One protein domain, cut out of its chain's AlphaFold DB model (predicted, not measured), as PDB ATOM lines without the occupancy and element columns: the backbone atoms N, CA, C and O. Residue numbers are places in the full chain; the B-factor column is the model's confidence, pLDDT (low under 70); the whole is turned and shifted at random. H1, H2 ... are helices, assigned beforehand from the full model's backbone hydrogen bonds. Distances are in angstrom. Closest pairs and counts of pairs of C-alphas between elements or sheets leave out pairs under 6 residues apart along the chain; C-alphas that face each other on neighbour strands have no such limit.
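This is residues 124 to 178 and 185 to 239 of the 271 residues of an uncharacterized protein of Opitutae bacterium (UniProt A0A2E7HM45). You are looking at a compact pile of eight helices, with the short H5 and H6 in its middle, the helical hairpin of H2 and H3 on one side of them, and H7 and H8 on the other. H8 crosses H6, while little H1 sits at the far end of the pile by H2, and little H4 is between H2 and H6. The printed part has 110 residues with eight named helices, H1 to H8 in chain order, and no named strand; the class is all helix. The radius of gyration of the C-alphas is 13.1 A, and the C-alphas span 36 by 31 by 27 A.

Begin with H1, residues 125 to 128; find C-alpha 125 at (405.505, 154.343, 200.813). Then comes the longest helix, H2, residues 134 to 150, running 24.2 A to C-alpha 150 at (389.934, 159.389, 187.905). H3, residues 154 to 164, covers 15.3 A, and H4 holds residues 169 to 172. Past the cut, look for H5 at residues 189 to 195 and H6 at residues 197 to 203. H7, residues 211 to 223, covers 18.3 A, and H8, residues 233 to 239, ends at C-alpha 239, (378.416, 142.248, 199.437).

Start at H2, which touches four helices. Its residues 136 to 140 touch H1, with the closest C-alphas, of Met 127 and Ala 140, 6.0 A apart. H2 and H3 form a hairpin at a tilt of 38 degrees, only just steep, with residues 144 to 148 of H2 touching H3; the closest C-alphas are those of Ile 148 and Leu 155, 5.5 A. Residues 145 to 149 of H2 touch H5, the same way at a shallow tilt of 23 degrees, closest at C-alphas Met 149 and Ala 195, 5.1 A. H4 only just touches H2 and H6, with 3 pairs of C-alphas within 8 A each. H6 and H7 form a hairpin, a shallow tilt of 21 degrees, closest at C-alphas Pro 197 and Ala 221, 4.7 A. H8 touches H6, only just about perpendicular at 70.1 degrees, closest at C-alphas Arg 198 and Trp 235, 5.0 A. H3 and H8 are apart. In H2, H3, H5, H7 and H8 every O i to N i+4 pair is within hydrogen-bond range; in H6 1 of 3 is, beside 4 of 4 O i to N i+3 pairs, and H1 and H4 are too short for an i+4 pair.

The farthest C-alphas, of Asp 133 and Glu 231, are 38.0 A apart. Residues 179 to 184 are not printed, and C-alphas 178 and 185 are 17.1 A apart across that cut. Of the links printed whole, none is long. The model's pLDDT is under 70 at residues 176 to 178 and 185 to 187.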
ATOM      1  N   PRO A 124     403.768 157.305 197.255       84.94
ATOM      2  CA  PRO A 124     404.967 156.620 197.738       84.94
ATOM      3  C   PRO A 124     404.802 156.071 199.163       84.94
ATOM      4  O   PRO A 124     404.069 156.631 199.972       84.94
ATOM      5  N   GLU A 125     405.567 155.029 199.508       85.81
ATOM      6  CA  GLU A 125     405.505 154.343 200.813       85.81
ATOM      7  C   GLU A 125     405.616 155.292 202.015       85.81
ATOM      8  O   GLU A 125     404.882 155.144 202.989       85.81
ATOM      9  N   TRP A 126     406.475 156.314 201.938       80.19
ATOM     10  CA  TRP A 126     406.653 157.274 203.033       80.19
ATOM     11  C   TRP A 126     405.370 158.038 203.386       80.19
ATOM     12  O   TRP A 126     405.240 158.499 204.518       80.19
ATOM     13  N   MET A 127     404.415 158.156 202.455       80.75
ATOM     14  CA  MET A 127     403.115 158.785 202.700       80.75
ATOM     15  C   MET A 127     402.253 157.952 203.660       80.75
ATOM     16  O   MET A 127     401.445 158.507 204.395       80.75
ATOM     17  N   PHE A 128     402.476 156.637 203.697       83.44
ATOM     18  CA  PHE A 128     401.757 155.677 204.538       83.44
ATOM     19  C   PHE A 128     402.562 155.241 205.771       83.44
ATOM     20  O   PHE A 128     402.064 154.482 206.597       83.44
ATOM     21  N   ALA A 129     403.804 155.709 205.922       76.19
ATOM     22  CA  ALA A 129     404.686 155.287 207.010       76.19
ATOM     23  C   ALA A 129     404.248 155.808 208.394       76.19
ATOM     24  O   ALA A 129     404.546 155.174 209.401       76.19
ATOM     25  N   ASN A 130     403.529 156.937 208.443       75.50
ATOM     26  CA  ASN A 130     403.081 157.591 209.676       75.50
ATOM     27  C   ASN A 130     401.558 157.802 209.671       75.50
ATOM     28  O   ASN A 130     401.088 158.937 209.696       75.50
ATOM     29  N   MET A 131     400.778 156.715 209.632       75.25
ATOM     30  CA  MET A 131     399.303 156.792 209.628       75.25
ATOM     31  C   MET A 131     398.698 157.379 210.917       75.25
ATOM     32  O   MET A 131     397.538 157.773 210.907       75.25
ATOM     33  N   ASP A 132     399.473 157.477 212.002       74.19
ATOM     34  CA  ASP A 132     399.046 158.131 213.247       74.19
ATOM     35  C   ASP A 132     399.074 159.671 213.158       74.19
ATOM     36  O   ASP A 132     398.467 160.359 213.982       74.19
ATOM     37  N   ASP A 133     399.788 160.233 212.174       78.44
ATOM     38  CA  ASP A 133     399.828 161.672 211.927       78.44
ATOM     39  C   ASP A 133     398.654 162.076 211.027       78.44
ATOM     40  O   ASP A 133     398.520 161.611 209.892       78.44
ATOM     41  N   ARG A 134     397.800 162.969 211.541       75.88
ATOM     42  CA  ARG A 134     396.584 163.415 210.855       75.88
ATOM     43  C   ARG A 134     396.870 164.018 209.479       75.88
ATOM     44  O   ARG A 134     396.109 163.755 208.551       75.88
ATOM     45  N   ASP A 135     397.938 164.797 209.332       73.94
ATOM     46  CA  ASP A 135     398.245 165.479 208.074       73.94
ATOM     47  C   ASP A 135     398.752 164.475 207.029       73.94
ATOM     48  O   ASP A 135     398.388 164.549 205.854       73.94
ATOM     49  N   PHE A 136     399.559 163.492 207.439       72.56
ATOM     50  CA  PHE A 136     399.982 162.404 206.548       72.56
ATOM     51  C   PHE A 136     398.800 161.535 206.124       72.56
ATOM     52  O   PHE A 136     398.649 161.241 204.938       72.56
ATOM     53  N   LEU A 137     397.937 161.184 207.074       77.69
ATOM     54  CA  LEU A 137     396.746 160.383 206.831       77.69
ATOM     55  C   LEU A 137     395.774 161.079 205.870       77.69
ATOM     56  O   LEU A 137     395.275 160.445 204.941       77.69
ATOM     57  N   LEU A 138     395.556 162.385 206.041       79.12
ATOM     58  CA  LEU A 138     394.744 163.199 205.134       79.12
ATOM     59  C   LEU A 138     395.288 163.152 203.702       79.12
ATOM     60  O   LEU A 138     394.542 162.887 202.761       79.12
ATOM     61  N   ASN A 139     396.594 163.372 203.540       80.50
ATOM     62  CA  ASN A 139     397.236 163.358 202.228       80.50
ATOM     63  C   ASN A 139     397.151 161.974 201.566       80.50
ATOM     64  O   ASN A 139     396.856 161.881 200.374       80.50
ATOM     65  N   ALA A 140     397.358 160.905 202.341       84.88
ATOM     66  CA  ALA A 140     397.252 159.525 201.874       84.88
ATOM     67  C   ALA A 140     395.832 159.191 201.384       84.88
ATOM     68  O   ALA A 140     395.666 158.654 200.289       84.88
ATOM     69  N   ARG A 141     394.798 159.554 202.153       87.75
ATOM     70  CA  ARG A 141     393.394 159.371 201.744       87.75
ATOM     71  C   ARG A 141     393.056 160.189 200.507       87.75
ATOM     72  O   ARG A 141     392.440 159.669 199.583       87.75
ATOM     73  N   GLY A 142     393.489 161.449 200.481       87.44
ATOM     74  CA  GLY A 142     393.249 162.360 199.368       87.44
ATOM     75  C   GLY A 142     393.791 161.816 198.056       87.44
ATOM     76  O   GLY A 142     393.047 161.739 197.081       87.44
ATOM     77  N   ILE A 143     395.052 161.372 198.031       87.62
ATOM     78  CA  ILE A 143     395.629 160.839 196.794       87.62
ATOM     79  C   ILE A 143     394.957 159.533 196.363       87.62
ATOM     80  O   ILE A 143     394.694 159.367 195.176       87.62
ATOM     81  N   VAL A 144     394.629 158.633 197.300       91.44
ATOM     82  CA  VAL A 144     393.934 157.372 196.991       91.44
ATOM     83  C   VAL A 144     392.560 157.651 196.388       91.44
ATOM     84  O   VAL A 144     392.249 157.119 195.326       91.44
ATOM     85  N   GLY A 145     391.778 158.545 196.995       89.75
ATOM     86  CA  GLY A 145     390.461 158.917 196.480       89.75
ATOM     87  C   GLY A 145     390.509 159.585 195.116       89.75
ATOM     88  O   GLY A 145     389.720 159.258 194.234       89.75
ATOM     89  N   ILE A 146     391.473 160.482 194.907       90.19
ATOM     90  CA  ILE A 146     391.682 161.127 193.609       90.19
ATOM     91  C   ILE A 146     392.038 160.091 192.538       90.19
ATOM     92  O   ILE A 146     391.528 160.189 191.424       90.19
ATOM     93  N   LEU A 147     392.885 159.108 192.856       92.06
ATOM     94  CA  LEU A 147     393.249 158.039 191.924       92.06
ATOM     95  C   LEU A 147     392.023 157.208 191.534       92.06
ATOM     96  O   LEU A 147     391.745 157.115 190.342       92.06
ATOM     97  N   ILE A 148     391.269 156.716 192.524       91.19
ATOM     98  CA  ILE A 148     390.053 155.909 192.324       91.19
ATOM     99  C   ILE A 148     389.024 156.657 191.464       91.19
ATOM    100  O   ILE A 148     388.510 156.108 190.500       91.19
ATOM    101  N   MET A 149     388.776 157.939 191.747       87.50
ATOM    102  CA  MET A 149     387.782 158.747 191.022       87.50
ATOM    103  C   MET A 149     388.178 159.060 189.567       87.50
ATOM    104  O   MET A 149     387.358 159.532 188.781       87.50
ATOM    105  N   THR A 150     389.450 158.900 189.201       87.38
ATOM    106  CA  THR A 150     389.934 159.389 187.905       87.38
ATOM    107  C   THR A 150     389.670 158.407 186.764       87.38
ATOM    108  O   THR A 150     389.456 158.850 185.633       87.38
ATOM    109  N   ASP A 151     389.759 157.101 187.016       83.69
ATOM    110  CA  ASP A 151     389.754 156.092 185.957       83.69
ATOM    111  C   ASP A 151     389.350 154.713 186.484       83.69
ATOM    112  O   ASP A 151     389.900 154.259 187.487       83.69
ATOM    113  N   ASP A 152     388.448 154.033 185.778       79.88
ATOM    114  CA  ASP A 152     387.928 152.722 186.184       79.88
ATOM    115  C   ASP A 152     389.019 151.645 186.288       79.88
ATOM    116  O   ASP A 152     388.951 150.775 187.159       79.88
ATOM    117  N   ASP A 153     390.062 151.719 185.452       85.06
ATOM    118  CA  ASP A 153     391.157 150.743 185.478       85.06
ATOM    119  C   ASP A 153     392.037 150.926 186.726       85.06
ATOM    120  O   ASP A 153     392.711 149.991 187.174       85.06
ATOM    121  N   SER A 154     392.036 152.128 187.315       90.19
ATOM    122  CA  SER A 154     392.937 152.490 188.411       90.19
ATOM    123  C   SER A 154     392.686 151.683 189.682       90.19
ATOM    124  O   SER A 154     393.642 151.387 190.404       90.19
ATOM    125  N   LEU A 155     391.437 151.283 189.941       93.75
ATOM    126  CA  LEU A 155     391.029 150.654 191.195       93.75
ATOM    127  C   LEU A 155     391.877 149.418 191.512       93.75
ATOM    128  O   LEU A 155     392.463 149.322 192.588       93.75
ATOM    129  N   SER A 156     391.985 148.487 190.560       93.31
ATOM    130  CA  SER A 156     392.722 147.233 190.765       93.31
ATOM    131  C   SER A 156     394.210 147.466 191.063       93.31
ATOM    132  O   SER A 156     394.807 146.770 191.888       93.31
ATOM    133  N   HIS A 157     394.802 148.491 190.445       95.81
ATOM    134  CA  HIS A 157     396.196 148.863 190.651       95.81
ATOM    135  C   HIS A 157     396.412 149.565 191.993       95.81
ATOM    136  O   HIS A 157     397.393 149.277 192.681       95.81
ATOM    137  N   VAL A 158     395.487 150.442 192.394       95.69
ATOM    138  CA  VAL A 158     395.500 151.093 193.710       95.69
ATOM    139  C   VAL A 158     395.409 150.043 194.817       95.69
ATOM    140  O   VAL A 158     396.241 150.048 195.720       95.69
ATOM    141  N   GLU A 159     394.473 149.098 194.720       95.62
ATOM    142  CA  GLU A 159     394.325 148.003 195.689       95.62
ATOM    143  C   GLU A 159     395.592 147.144 195.783       95.62
ATOM    144  O   GLU A 159     396.079 146.883 196.884       95.62
ATOM    145  N   ALA A 160     396.170 146.751 194.643       95.75
ATOM    146  CA  ALA A 160     397.405 145.970 194.608       95.75
ATOM    147  C   ALA A 160     398.592 146.724 195.230       95.75
ATOM    148  O   ALA A 160     399.423 146.130 195.924       95.75
ATOM    149  N   HIS A 161     398.679 148.039 195.018       96.25
ATOM    150  CA  HIS A 161     399.721 148.871 195.614       96.25
ATOM    151  C   HIS A 161     399.542 149.023 197.125       96.25
ATOM    152  O   HIS A 161     400.518 148.882 197.861       96.25
ATOM    153  N   LEU A 162     398.316 149.238 197.607       95.31
ATOM    154  CA  LEU A 162     398.021 149.287 199.042       95.31
ATOM    155  C   LEU A 162     398.320 147.943 199.729       95.31
ATOM    156  O   LEU A 162     398.935 147.929 200.800       95.31
ATOM    157  N   ASP A 163     397.985 146.823 199.080       95.12
ATOM    158  CA  ASP A 163     398.323 145.471 199.544       95.12
ATOM    159  C   ASP A 163     399.847 145.267 199.610       95.12
ATOM    160  O   ASP A 163     400.371 144.764 200.608       95.12
ATOM    161  N   ARG A 164     400.590 145.714 198.586       95.31
ATOM    162  CA  ARG A 164     402.064 145.662 198.555       95.31
ATOM    163  C   ARG A 164     402.682 146.458 199.704       95.31
ATOM    164  O   ARG A 164     403.652 146.001 200.311       95.31
ATOM    165  N   LEU A 165     402.116 147.625 200.012       91.88
ATOM    166  CA  LEU A 165     402.520 148.469 201.138       91.88
ATOM    167  C   LEU A 165     402.046 147.934 202.500       91.88
ATOM    168  O   LEU A 165     402.433 148.480 203.530       91.88
ATOM    169  N   LYS A 166     401.245 146.859 202.524       92.12
ATOM    170  CA  LYS A 166     400.657 146.263 203.735       92.12
ATOM    171  C   LYS A 166     399.832 147.269 204.542       92.12
ATOM    172  O   LYS A 166     399.783 147.197 205.773       92.12
ATOM    173  N   VAL A 167     399.196 148.212 203.850       91.50
ATOM    174  CA  VAL A 167     398.308 149.191 204.475       91.50
ATOM    175  C   VAL A 167     397.029 148.480 204.892       91.50
ATOM    176  O   VAL A 167     396.400 147.789 204.095       91.50
ATOM    177  N   LYS A 168     396.645 148.648 206.156       91.25
ATOM    178  CA  LYS A 168     395.380 148.123 206.668       91.25
ATOM    179  C   LYS A 168     394.228 149.054 206.282       91.25
ATOM    180  O   LYS A 168     394.337 150.251 206.579       91.25
ATOM    181  N   PRO A 169     393.135 148.550 205.683       92.94
ATOM    182  CA  PRO A 169     391.992 149.387 205.350       92.94
ATOM    183  C   PRO A 169     391.437 150.189 206.524       92.94
ATOM    184  O   PRO A 169     391.196 151.375 206.355       92.94
ATOM    185  N   SER A 170     391.329 149.620 207.726       89.94
ATOM    186  CA  SER A 170     390.786 150.316 208.899       89.94
ATOM    187  C   SER A 170     391.703 151.420 209.427       89.94
ATOM    188  O   SER A 170     391.228 152.372 210.041       89.94
ATOM    189  N   ALA A 171     393.015 151.310 209.187       88.62
ATOM    190  CA  ALA A 171     393.977 152.353 209.532       88.62
ATOM    191  C   ALA A 171     393.875 153.530 208.554       88.62
ATOM    192  O   ALA A 171     393.889 154.691 208.965       88.62
ATOM    193  N   LEU A 172     393.727 153.229 207.260       89.50
ATOM    194  CA  LEU A 172     393.606 154.257 206.236       89.50
ATOM    195  C   LEU A 172     392.202 154.873 206.199       89.50
ATOM    196  O   LEU A 172     392.108 156.086 206.120       89.50
ATOM    197  N   PHE A 173     391.129 154.096 206.328       89.00
ATOM    198  CA  PHE A 173     389.727 154.520 206.232       89.00
ATOM    199  C   PHE A 173     388.891 153.991 207.417       89.00
ATOM    200  O   PHE A 173     388.119 153.043 207.270       89.00
ATOM    201  N   PRO A 174     389.012 154.575 208.619       84.81
ATOM    202  CA  PRO A 174     388.181 154.205 209.755       84.81
ATOM    203  C   PRO A 174     386.714 154.554 209.476       84.81
ATOM    204  O   PRO A 174     386.410 155.612 208.920       84.81
ATOM    205  N   VAL A 175     385.802 153.679 209.896       83.25
ATOM    206  CA  VAL A 175     384.362 153.946 209.831       83.25
ATOM    207  C   VAL A 175     383.996 154.827 211.022       83.25
ATOM    208  O   VAL A 175     384.261 154.485 212.172       83.25
ATOM    209  N   ALA A 176     383.418 156.001 210.765       69.31
ATOM    210  CA  ALA A 176     382.936 156.847 211.847       69.31
ATOM    211  C   ALA A 176     381.719 156.232 212.535       69.31
ATOM    212  O   ALA A 176     380.782 155.778 211.876       69.31
ATOM    213  N   ALA A 177     381.688 156.344 213.865       60.47
ATOM    214  CA  ALA A 177     380.462 156.129 214.616       60.47
ATOM    215  C   ALA A 177     379.366 157.103 214.127       60.47
ATOM    216  O   ALA A 177     379.671 158.263 213.820       60.47
ATOM    217  N   PRO A 178     378.089 156.686 214.089       48.75
ATOM    218  CA  PRO A 178     376.986 157.564 213.714       48.75
ATOM    219  C   PRO A 178     376.996 158.863 214.537       48.75
ATOM    220  O   PRO A 178     376.917 158.831 215.764       48.75
ATOM    221  N   GLU A 185     385.406 168.006 205.405       53.97
ATOM    222  CA  GLU A 185     386.374 168.347 204.356       53.97
ATOM    223  C   GLU A 185     387.371 167.214 204.057       53.97
ATOM    224  O   GLU A 185     388.087 167.293 203.060       53.97
ATOM    225  N   ASP A 186     387.391 166.148 204.865       59.53
ATOM    226  CA  ASP A 186     388.379 165.075 204.739       59.53
ATOM    227  C   ASP A 186     387.792 163.899 203.922       59.53
ATOM    228  O   ASP A 186     386.683 163.445 204.225       59.53
ATOM    229  N   PRO A 187     388.497 163.365 202.899       68.00
ATOM    230  CA  PRO A 187     388.020 162.217 202.132       68.00
ATOM    231  C   PRO A 187     387.922 160.991 203.043       68.00
ATOM    232  O   PRO A 187     388.932 160.437 203.482       68.00
ATOM    233  N   ASP A 188     386.691 160.604 203.360       80.31
ATOM    234  CA  ASP A 188     386.359 159.472 204.221       80.31
ATOM    235  C   ASP A 188     385.901 158.255 203.402       80.31
ATOM    236  O   ASP A 188     385.894 158.263 202.170       80.31
ATOM    237  N   VAL A 189     385.520 157.185 204.099       87.38
ATOM    238  CA  VAL A 189     385.089 155.946 203.447       87.38
ATOM    239  C   VAL A 189     383.846 156.128 202.569       87.38
ATOM    240  O   VAL A 189     383.743 155.485 201.528       87.38
ATOM    241  N   SER A 190     382.952 157.052 202.933       86.56
ATOM    242  CA  SER A 190     381.756 157.357 202.148       86.56
ATOM    243  C   SER A 190     382.148 158.004 200.820       86.56
ATOM    244  O   SER A 190     381.639 157.603 199.782       86.56
ATOM    245  N   HIS A 191     383.104 158.939 200.835       86.00
ATOM    246  CA  HIS A 191     383.622 159.560 199.611       86.00
ATOM    247  C   HIS A 191     384.310 158.545 198.688       86.00
ATOM    248  O   HIS A 191     384.220 158.673 197.472       86.00
ATOM    249  N   MET A 192     385.003 157.541 199.240       89.75
ATOM    250  CA  MET A 192     385.647 156.510 198.415       89.75
ATOM    251  C   MET A 192     384.621 155.594 197.752       89.75
ATOM    252  O   MET A 192     384.783 155.251 196.587       89.75
ATOM    253  N   LEU A 193     383.572 155.213 198.483       92.19
ATOM    254  CA  LEU A 193     382.508 154.357 197.961       92.19
ATOM    255  C   LEU A 193     381.574 155.094 196.993       92.19
ATOM    256  O   LEU A 193     381.051 154.456 196.089       92.19
ATOM    257  N   ASP A 194     381.394 156.407 197.150       90.38
ATOM    258  CA  ASP A 194     380.708 157.260 196.168       90.38
ATOM    259  C   ASP A 194     381.532 157.406 194.877       90.38
ATOM    260  O   ASP A 194     380.980 157.411 193.781       90.38
ATOM    261  N   ALA A 195     382.866 157.473 194.992       88.94
ATOM    262  CA  ALA A 195     383.759 157.520 193.836       88.94
ATOM    263  C   ALA A 195     383.819 156.184 193.077       88.94
ATOM    264  O   ALA A 195     383.723 156.179 191.854       88.94
ATOM    265  N   ASP A 196     383.993 155.065 193.788       93.75
ATOM    266  CA  ASP A 196     383.904 153.724 193.214       93.75
ATOM    267  C   ASP A 196     383.418 152.702 194.264       93.75
ATOM    268  O   ASP A 196     384.185 152.272 195.138       93.75
ATOM    269  N   PRO A 197     382.160 152.235 194.164       95.19
ATOM    270  CA  PRO A 197     381.597 151.292 195.123       95.19
ATOM    271  C   PRO A 197     382.315 149.937 195.136       95.19
ATOM    272  O   PRO A 197     382.255 149.221 196.140       95.19
ATOM    273  N   ARG A 198     383.026 149.566 194.059       96.44
ATOM    274  CA  ARG A 198     383.802 148.315 193.978       96.44
ATOM    275  C   ARG A 198     384.945 148.293 194.990       96.44
ATOM    276  O   ARG A 198     385.324 147.205 195.424       96.44
ATOM    277  N   PHE A 199     385.425 149.453 195.450       95.94
ATOM    278  CA  PHE A 199     386.471 149.563 196.475       95.94
ATOM    279  C   PHE A 199     386.095 148.901 197.813       95.94
ATOM    280  O   PHE A 199     386.970 148.537 198.605       95.94
ATOM    281  N   VAL A 200     384.801 148.636 198.046       96.38
ATOM    282  CA  VAL A 200     384.321 147.857 199.198       96.38
ATOM    283  C   VAL A 200     385.018 146.498 199.335       96.38
ATOM    284  O   VAL A 200     385.225 146.025 200.453       96.38
ATOM    285  N   ARG A 201     385.444 145.879 198.225       95.69
ATOM    286  CA  ARG A 201     386.146 144.586 198.241       95.69
ATOM    287  C   ARG A 201     387.495 144.664 198.949       95.69
ATOM    288  O   ARG A 201     387.865 143.728 199.650       95.69
ATOM    289  N   TRP A 202     388.214 145.775 198.793       96.19
ATOM    290  CA  TRP A 202     389.477 146.002 199.485       96.19
ATOM    291  C   TRP A 202     389.243 146.405 200.936       96.19
ATOM    292  O   TRP A 202     389.886 145.850 201.825       96.19
ATOM    293  N   LEU A 203     388.264 147.279 201.194       95.62
ATOM    294  CA  LEU A 203     387.901 147.689 202.553       95.62
ATOM    295  C   LEU A 203     387.567 146.478 203.440       95.62
ATOM    296  O   LEU A 203     388.076 146.350 204.550       95.62
ATOM    297  N   LEU A 204     386.791 145.522 202.931       95.06
ATOM    298  CA  LEU A 204     386.371 144.346 203.699       95.06
ATOM    299  C   LEU A 204     387.463 143.282 203.917       95.06
ATOM    300  O   LEU A 204     387.210 142.331 204.665       95.06
ATOM    301  N   LYS A 205     388.666 143.437 203.337       92.81
ATOM    302  CA  LYS A 205     389.826 142.573 203.638       92.81
ATOM    303  C   LYS A 205     390.326 142.746 205.070       92.81
ATOM    304  O   LYS A 205     390.979 141.844 205.589       92.81
ATOM    305  N   ASP A 206     390.065 143.892 205.700       86.25
ATOM    306  CA  ASP A 206     390.544 144.130 207.057       86.25
ATOM    307  C   ASP A 206     389.753 143.309 208.069       86.25
ATOM    308  O   ASP A 206     388.530 143.413 208.144       86.25
ATOM    309  N   GLU A 207     390.445 142.522 208.887       86.06
ATOM    310  CA  GLU A 207     389.858 141.793 210.011       86.06
ATOM    311  C   GLU A 207     389.509 142.705 211.199       86.06
ATOM    312  O   GLU A 207     388.735 142.304 212.064       86.06
ATOM    313  N   ALA A 208     390.027 143.938 211.229       88.25
ATOM    314  CA  ALA A 208     389.846 144.874 212.335       88.25
ATOM    315  C   ALA A 208     388.464 145.542 212.393       88.25
ATOM    316  O   ALA A 208     388.073 145.985 213.472       88.25
ATOM    317  N   TYR A 209     387.725 145.617 211.280       91.44
ATOM    318  CA  TYR A 209     386.354 146.129 211.311       91.44
ATOM    319  C   TYR A 209     385.429 145.173 212.062       91.44
ATOM    320  O   TYR A 209     385.408 143.963 211.802       91.44
ATOM    321  N   THR A 210     384.613 145.746 212.941       92.31
ATOM    322  CA  THR A 210     383.497 145.067 213.600       92.31
ATOM    323  C   THR A 210     382.440 144.628 212.587       92.31
ATOM    324  O   THR A 210     382.363 145.146 211.471       92.31
ATOM    325  N   ASP A 211     381.587 143.680 212.978       91.56
ATOM    326  CA  ASP A 211     380.506 143.201 212.111       91.56
ATOM    327  C   ASP A 211     379.559 144.332 211.690       91.56
ATOM    328  O   ASP A 211     379.177 144.407 210.522       91.56
ATOM    329  N   ASP A 212     379.236 145.252 212.601       90.75
ATOM    330  CA  ASP A 212     378.369 146.393 212.295       90.75
ATOM    331  C   ASP A 212     379.039 147.386 211.330       90.75
ATOM    332  O   ASP A 212     378.385 147.870 210.407       90.75
ATOM    333  N   GLU A 213     380.348 147.641 211.464       92.19
ATOM    334  CA  GLU A 213     381.097 148.476 210.512       92.19
ATOM    335  C   GLU A 213     381.155 147.832 209.125       92.19
ATOM    336  O   GLU A 213     380.949 148.508 208.120       92.19
ATOM    337  N   ARG A 214     381.368 146.515 209.041       93.69
ATOM    338  CA  ARG A 214     381.327 145.789 207.761       93.69
ATOM    339  C   ARG A 214     379.957 145.886 207.107       93.69
ATOM    340  O   ARG A 214     379.869 146.058 205.895       93.69
ATOM    341  N   GLU A 215     378.891 145.768 207.890       93.38
ATOM    342  CA  GLU A 215     377.529 145.925 207.385       93.38
ATOM    343  C   GLU A 215     377.249 147.352 206.920       93.38
ATOM    344  O   GLU A 215     376.635 147.533 205.869       93.38
ATOM    345  N   GLN A 216     377.760 148.356 207.632       92.25
ATOM    346  CA  GLN A 216     377.691 149.748 207.200       92.25
ATOM    347  C   GLN A 216     378.425 149.964 205.871       92.25
ATOM    348  O   GLN A 216     377.854 150.567 204.965       92.25
ATOM    349  N   LEU A 217     379.643 149.437 205.715       94.62
ATOM    350  CA  LEU A 217     380.413 149.535 204.469       94.62
ATOM    351  C   LEU A 217     379.683 148.888 203.292       94.62
ATOM    352  O   LEU A 217     379.613 149.462 202.209       94.62
ATOM    353  N   ARG A 218     379.099 147.705 203.507       96.19
ATOM    354  CA  ARG A 218     378.309 147.010 202.483       96.19
ATOM    355  C   ARG A 218     377.053 147.784 202.102       96.19
ATOM    356  O   ARG A 218     376.748 147.872 200.920       96.19
ATOM    357  N   ALA A 219     376.345 148.339 203.084       94.81
ATOM    358  CA  ALA A 219     375.169 149.164 202.831       94.81
ATOM    359  C   ALA A 219     375.537 150.420 202.028       94.81
ATOM    360  O   ALA A 219     374.920 150.674 201.003       94.81
ATOM    361  N   GLN A 220     376.598 151.136 202.417       94.12
ATOM    362  CA  GLN A 220     377.083 152.306 201.676       94.12
ATOM    363  C   GLN A 220     377.490 151.950 200.240       94.12
ATOM    364  O   GLN A 220     377.068 152.610 199.298       94.12
ATOM    365  N   ALA A 221     378.257 150.874 200.051       96.06
ATOM    366  CA  ALA A 221     378.659 150.423 198.720       96.06
ATOM    367  C   ALA A 221     377.467 149.983 197.856       96.06
ATOM    368  O   ALA A 221     377.516 150.088 196.634       96.06
ATOM    369  N   PHE A 222     376.398 149.476 198.471       96.62
ATOM    370  CA  PHE A 222     375.154 149.183 197.772       96.62
ATOM    371  C   PHE A 222     374.405 150.466 197.390       96.62
ATOM    372  O   PHE A 222     373.959 150.589 196.251       96.62
ATOM    373  N   ASP A 223     374.317 151.435 198.300       94.50
ATOM    374  CA  ASP A 223     373.615 152.704 198.087       94.50
ATOM    375  C   ASP A 223     374.267 153.562 196.989       94.50
ATOM    376  O   ASP A 223     373.558 154.194 196.207       94.50
ATOM    377  N   PHE A 224     375.601 153.544 196.886       94.00
ATOM    378  CA  PHE A 224     376.353 154.235 195.830       94.00
ATOM    379  C   PHE A 224     376.462 153.438 194.520       94.00
ATOM    380  O   PHE A 224     377.011 153.933 193.537       94.00
ATOM    381  N   SER A 225     375.955 152.201 194.472       93.25
ATOM    382  CA  SER A 225     376.119 151.341 193.297       93.25
ATOM    383  C   SER A 225     375.366 151.838 192.062       93.25
ATOM    384  O   SER A 225     374.204 152.248 192.115       93.25
ATOM    385  N   THR A 226     376.023 151.725 190.912       92.06
ATOM    386  CA  THR A 226     375.445 151.958 189.590       92.06
ATOM    387  C   THR A 226     375.148 150.625 188.886       92.06
ATOM    388  O   THR A 226     375.686 149.585 189.275       92.06
ATOM    389  N   PRO A 227     374.286 150.601 187.850       92.19
ATOM    390  CA  PRO A 227     373.947 149.362 187.147       92.19
ATOM    391  C   PRO A 227     375.146 148.610 186.550       92.19
ATOM    392  O   PRO A 227     375.118 147.388 186.477       92.19
ATOM    393  N   ASP A 228     376.193 149.317 186.130       90.94
ATOM    394  CA  ASP A 228     377.443 148.735 185.631       90.94
ATOM    395  C   ASP A 228     378.245 148.042 186.743       90.94
ATOM    396  O   ASP A 228     378.738 146.933 186.542       90.94
ATOM    397  N   VAL A 229     378.287 148.614 187.951       92.69
ATOM    398  CA  VAL A 229     378.923 147.986 189.121       92.69
ATOM    399  C   VAL A 229     378.239 146.670 189.497       92.69
ATOM    400  O   VAL A 229     378.899 145.747 189.973       92.69
ATOM    401  N   HIS A 230     376.934 146.524 189.237       94.75
ATOM    402  CA  HIS A 230     376.207 145.279 189.521       94.75
ATOM    403  C   HIS A 230     376.750 144.083 188.734       94.75
ATOM    404  O   HIS A 230     376.546 142.946 189.168       94.75
ATOM    405  N   GLU A 231     377.452 144.324 187.622       93.38
ATOM    406  CA  GLU A 231     378.105 143.311 186.788       93.38
ATOM    407  C   GLU A 231     379.498 142.896 187.318       93.38
ATOM    408  O   GLU A 231     379.971 141.802 186.986       93.38
ATOM    409  N   ASP A 232     380.102 143.645 188.248       94.56
ATOM    410  CA  ASP A 232     381.381 143.289 188.878       94.56
ATOM    411  C   ASP A 232     381.225 142.133 189.888       94.56
ATOM    412  O   ASP A 232     380.503 142.212 190.886       94.56
ATOM    413  N   ALA A 233     381.923 141.022 189.632       94.75
ATOM    414  CA  ALA A 233     381.850 139.828 190.473       94.75
ATOM    415  C   ALA A 233     382.470 140.018 191.863       94.75
ATOM    416  O   ALA A 233     381.931 139.492 192.836       94.75
ATOM    417  N   GLY A 234     383.566 140.774 191.963       95.12
ATOM    418  CA  GLY A 234     384.251 141.019 193.231       95.12
ATOM    419  C   GLY A 234     383.429 141.909 194.160       95.12
ATOM    420  O   GLY A 234     383.373 141.660 195.361       95.12
ATOM    421  N   TRP A 235     382.732 142.903 193.610       96.62
ATOM    422  CA  TRP A 235     381.777 143.724 194.347       96.62
ATOM    423  C   TRP A 235     380.601 142.886 194.857       96.62
ATOM    424  O   TRP A 235     380.293 142.935 196.049       96.62
ATOM    425  N   ARG A 236     379.988 142.049 194.003       96.69
ATOM    426  CA  ARG A 236     378.906 141.144 194.435       96.69
ATOM    427  C   ARG A 236     379.362 140.223 195.563       96.69
ATOM    428  O   ARG A 236     378.686 140.134 196.589       96.69
ATOM    429  N   GLU A 237     380.524 139.594 195.407       96.38
ATOM    430  CA  GLU A 237     381.104 138.710 196.420       96.38
ATOM    431  C   GLU A 237     381.349 139.451 197.741       96.38
ATOM    432  O   GLU A 237     380.958 138.964 198.803       96.38
ATOM    433  N   ALA A 238     381.906 140.664 197.687       96.50
ATOM    434  CA  ALA A 238     382.145 141.503 198.861       96.50
ATOM    435  C   ALA A 238     380.845 141.858 199.610       96.50
ATOM    436  O   ALA A 238     380.810 141.892 200.849       96.50
ATOM    437  N   LEU A 239     379.750 142.054 198.872       96.75
ATOM    438  CA  LEU A 239     378.416 142.248 199.437       96.75
ATOM    439  C   LEU A 239     377.772 140.958 199.960       96.75
ATOM    440  O   LEU A 239     376.763 141.035 200.661       96.75
TER     441      LEU A 239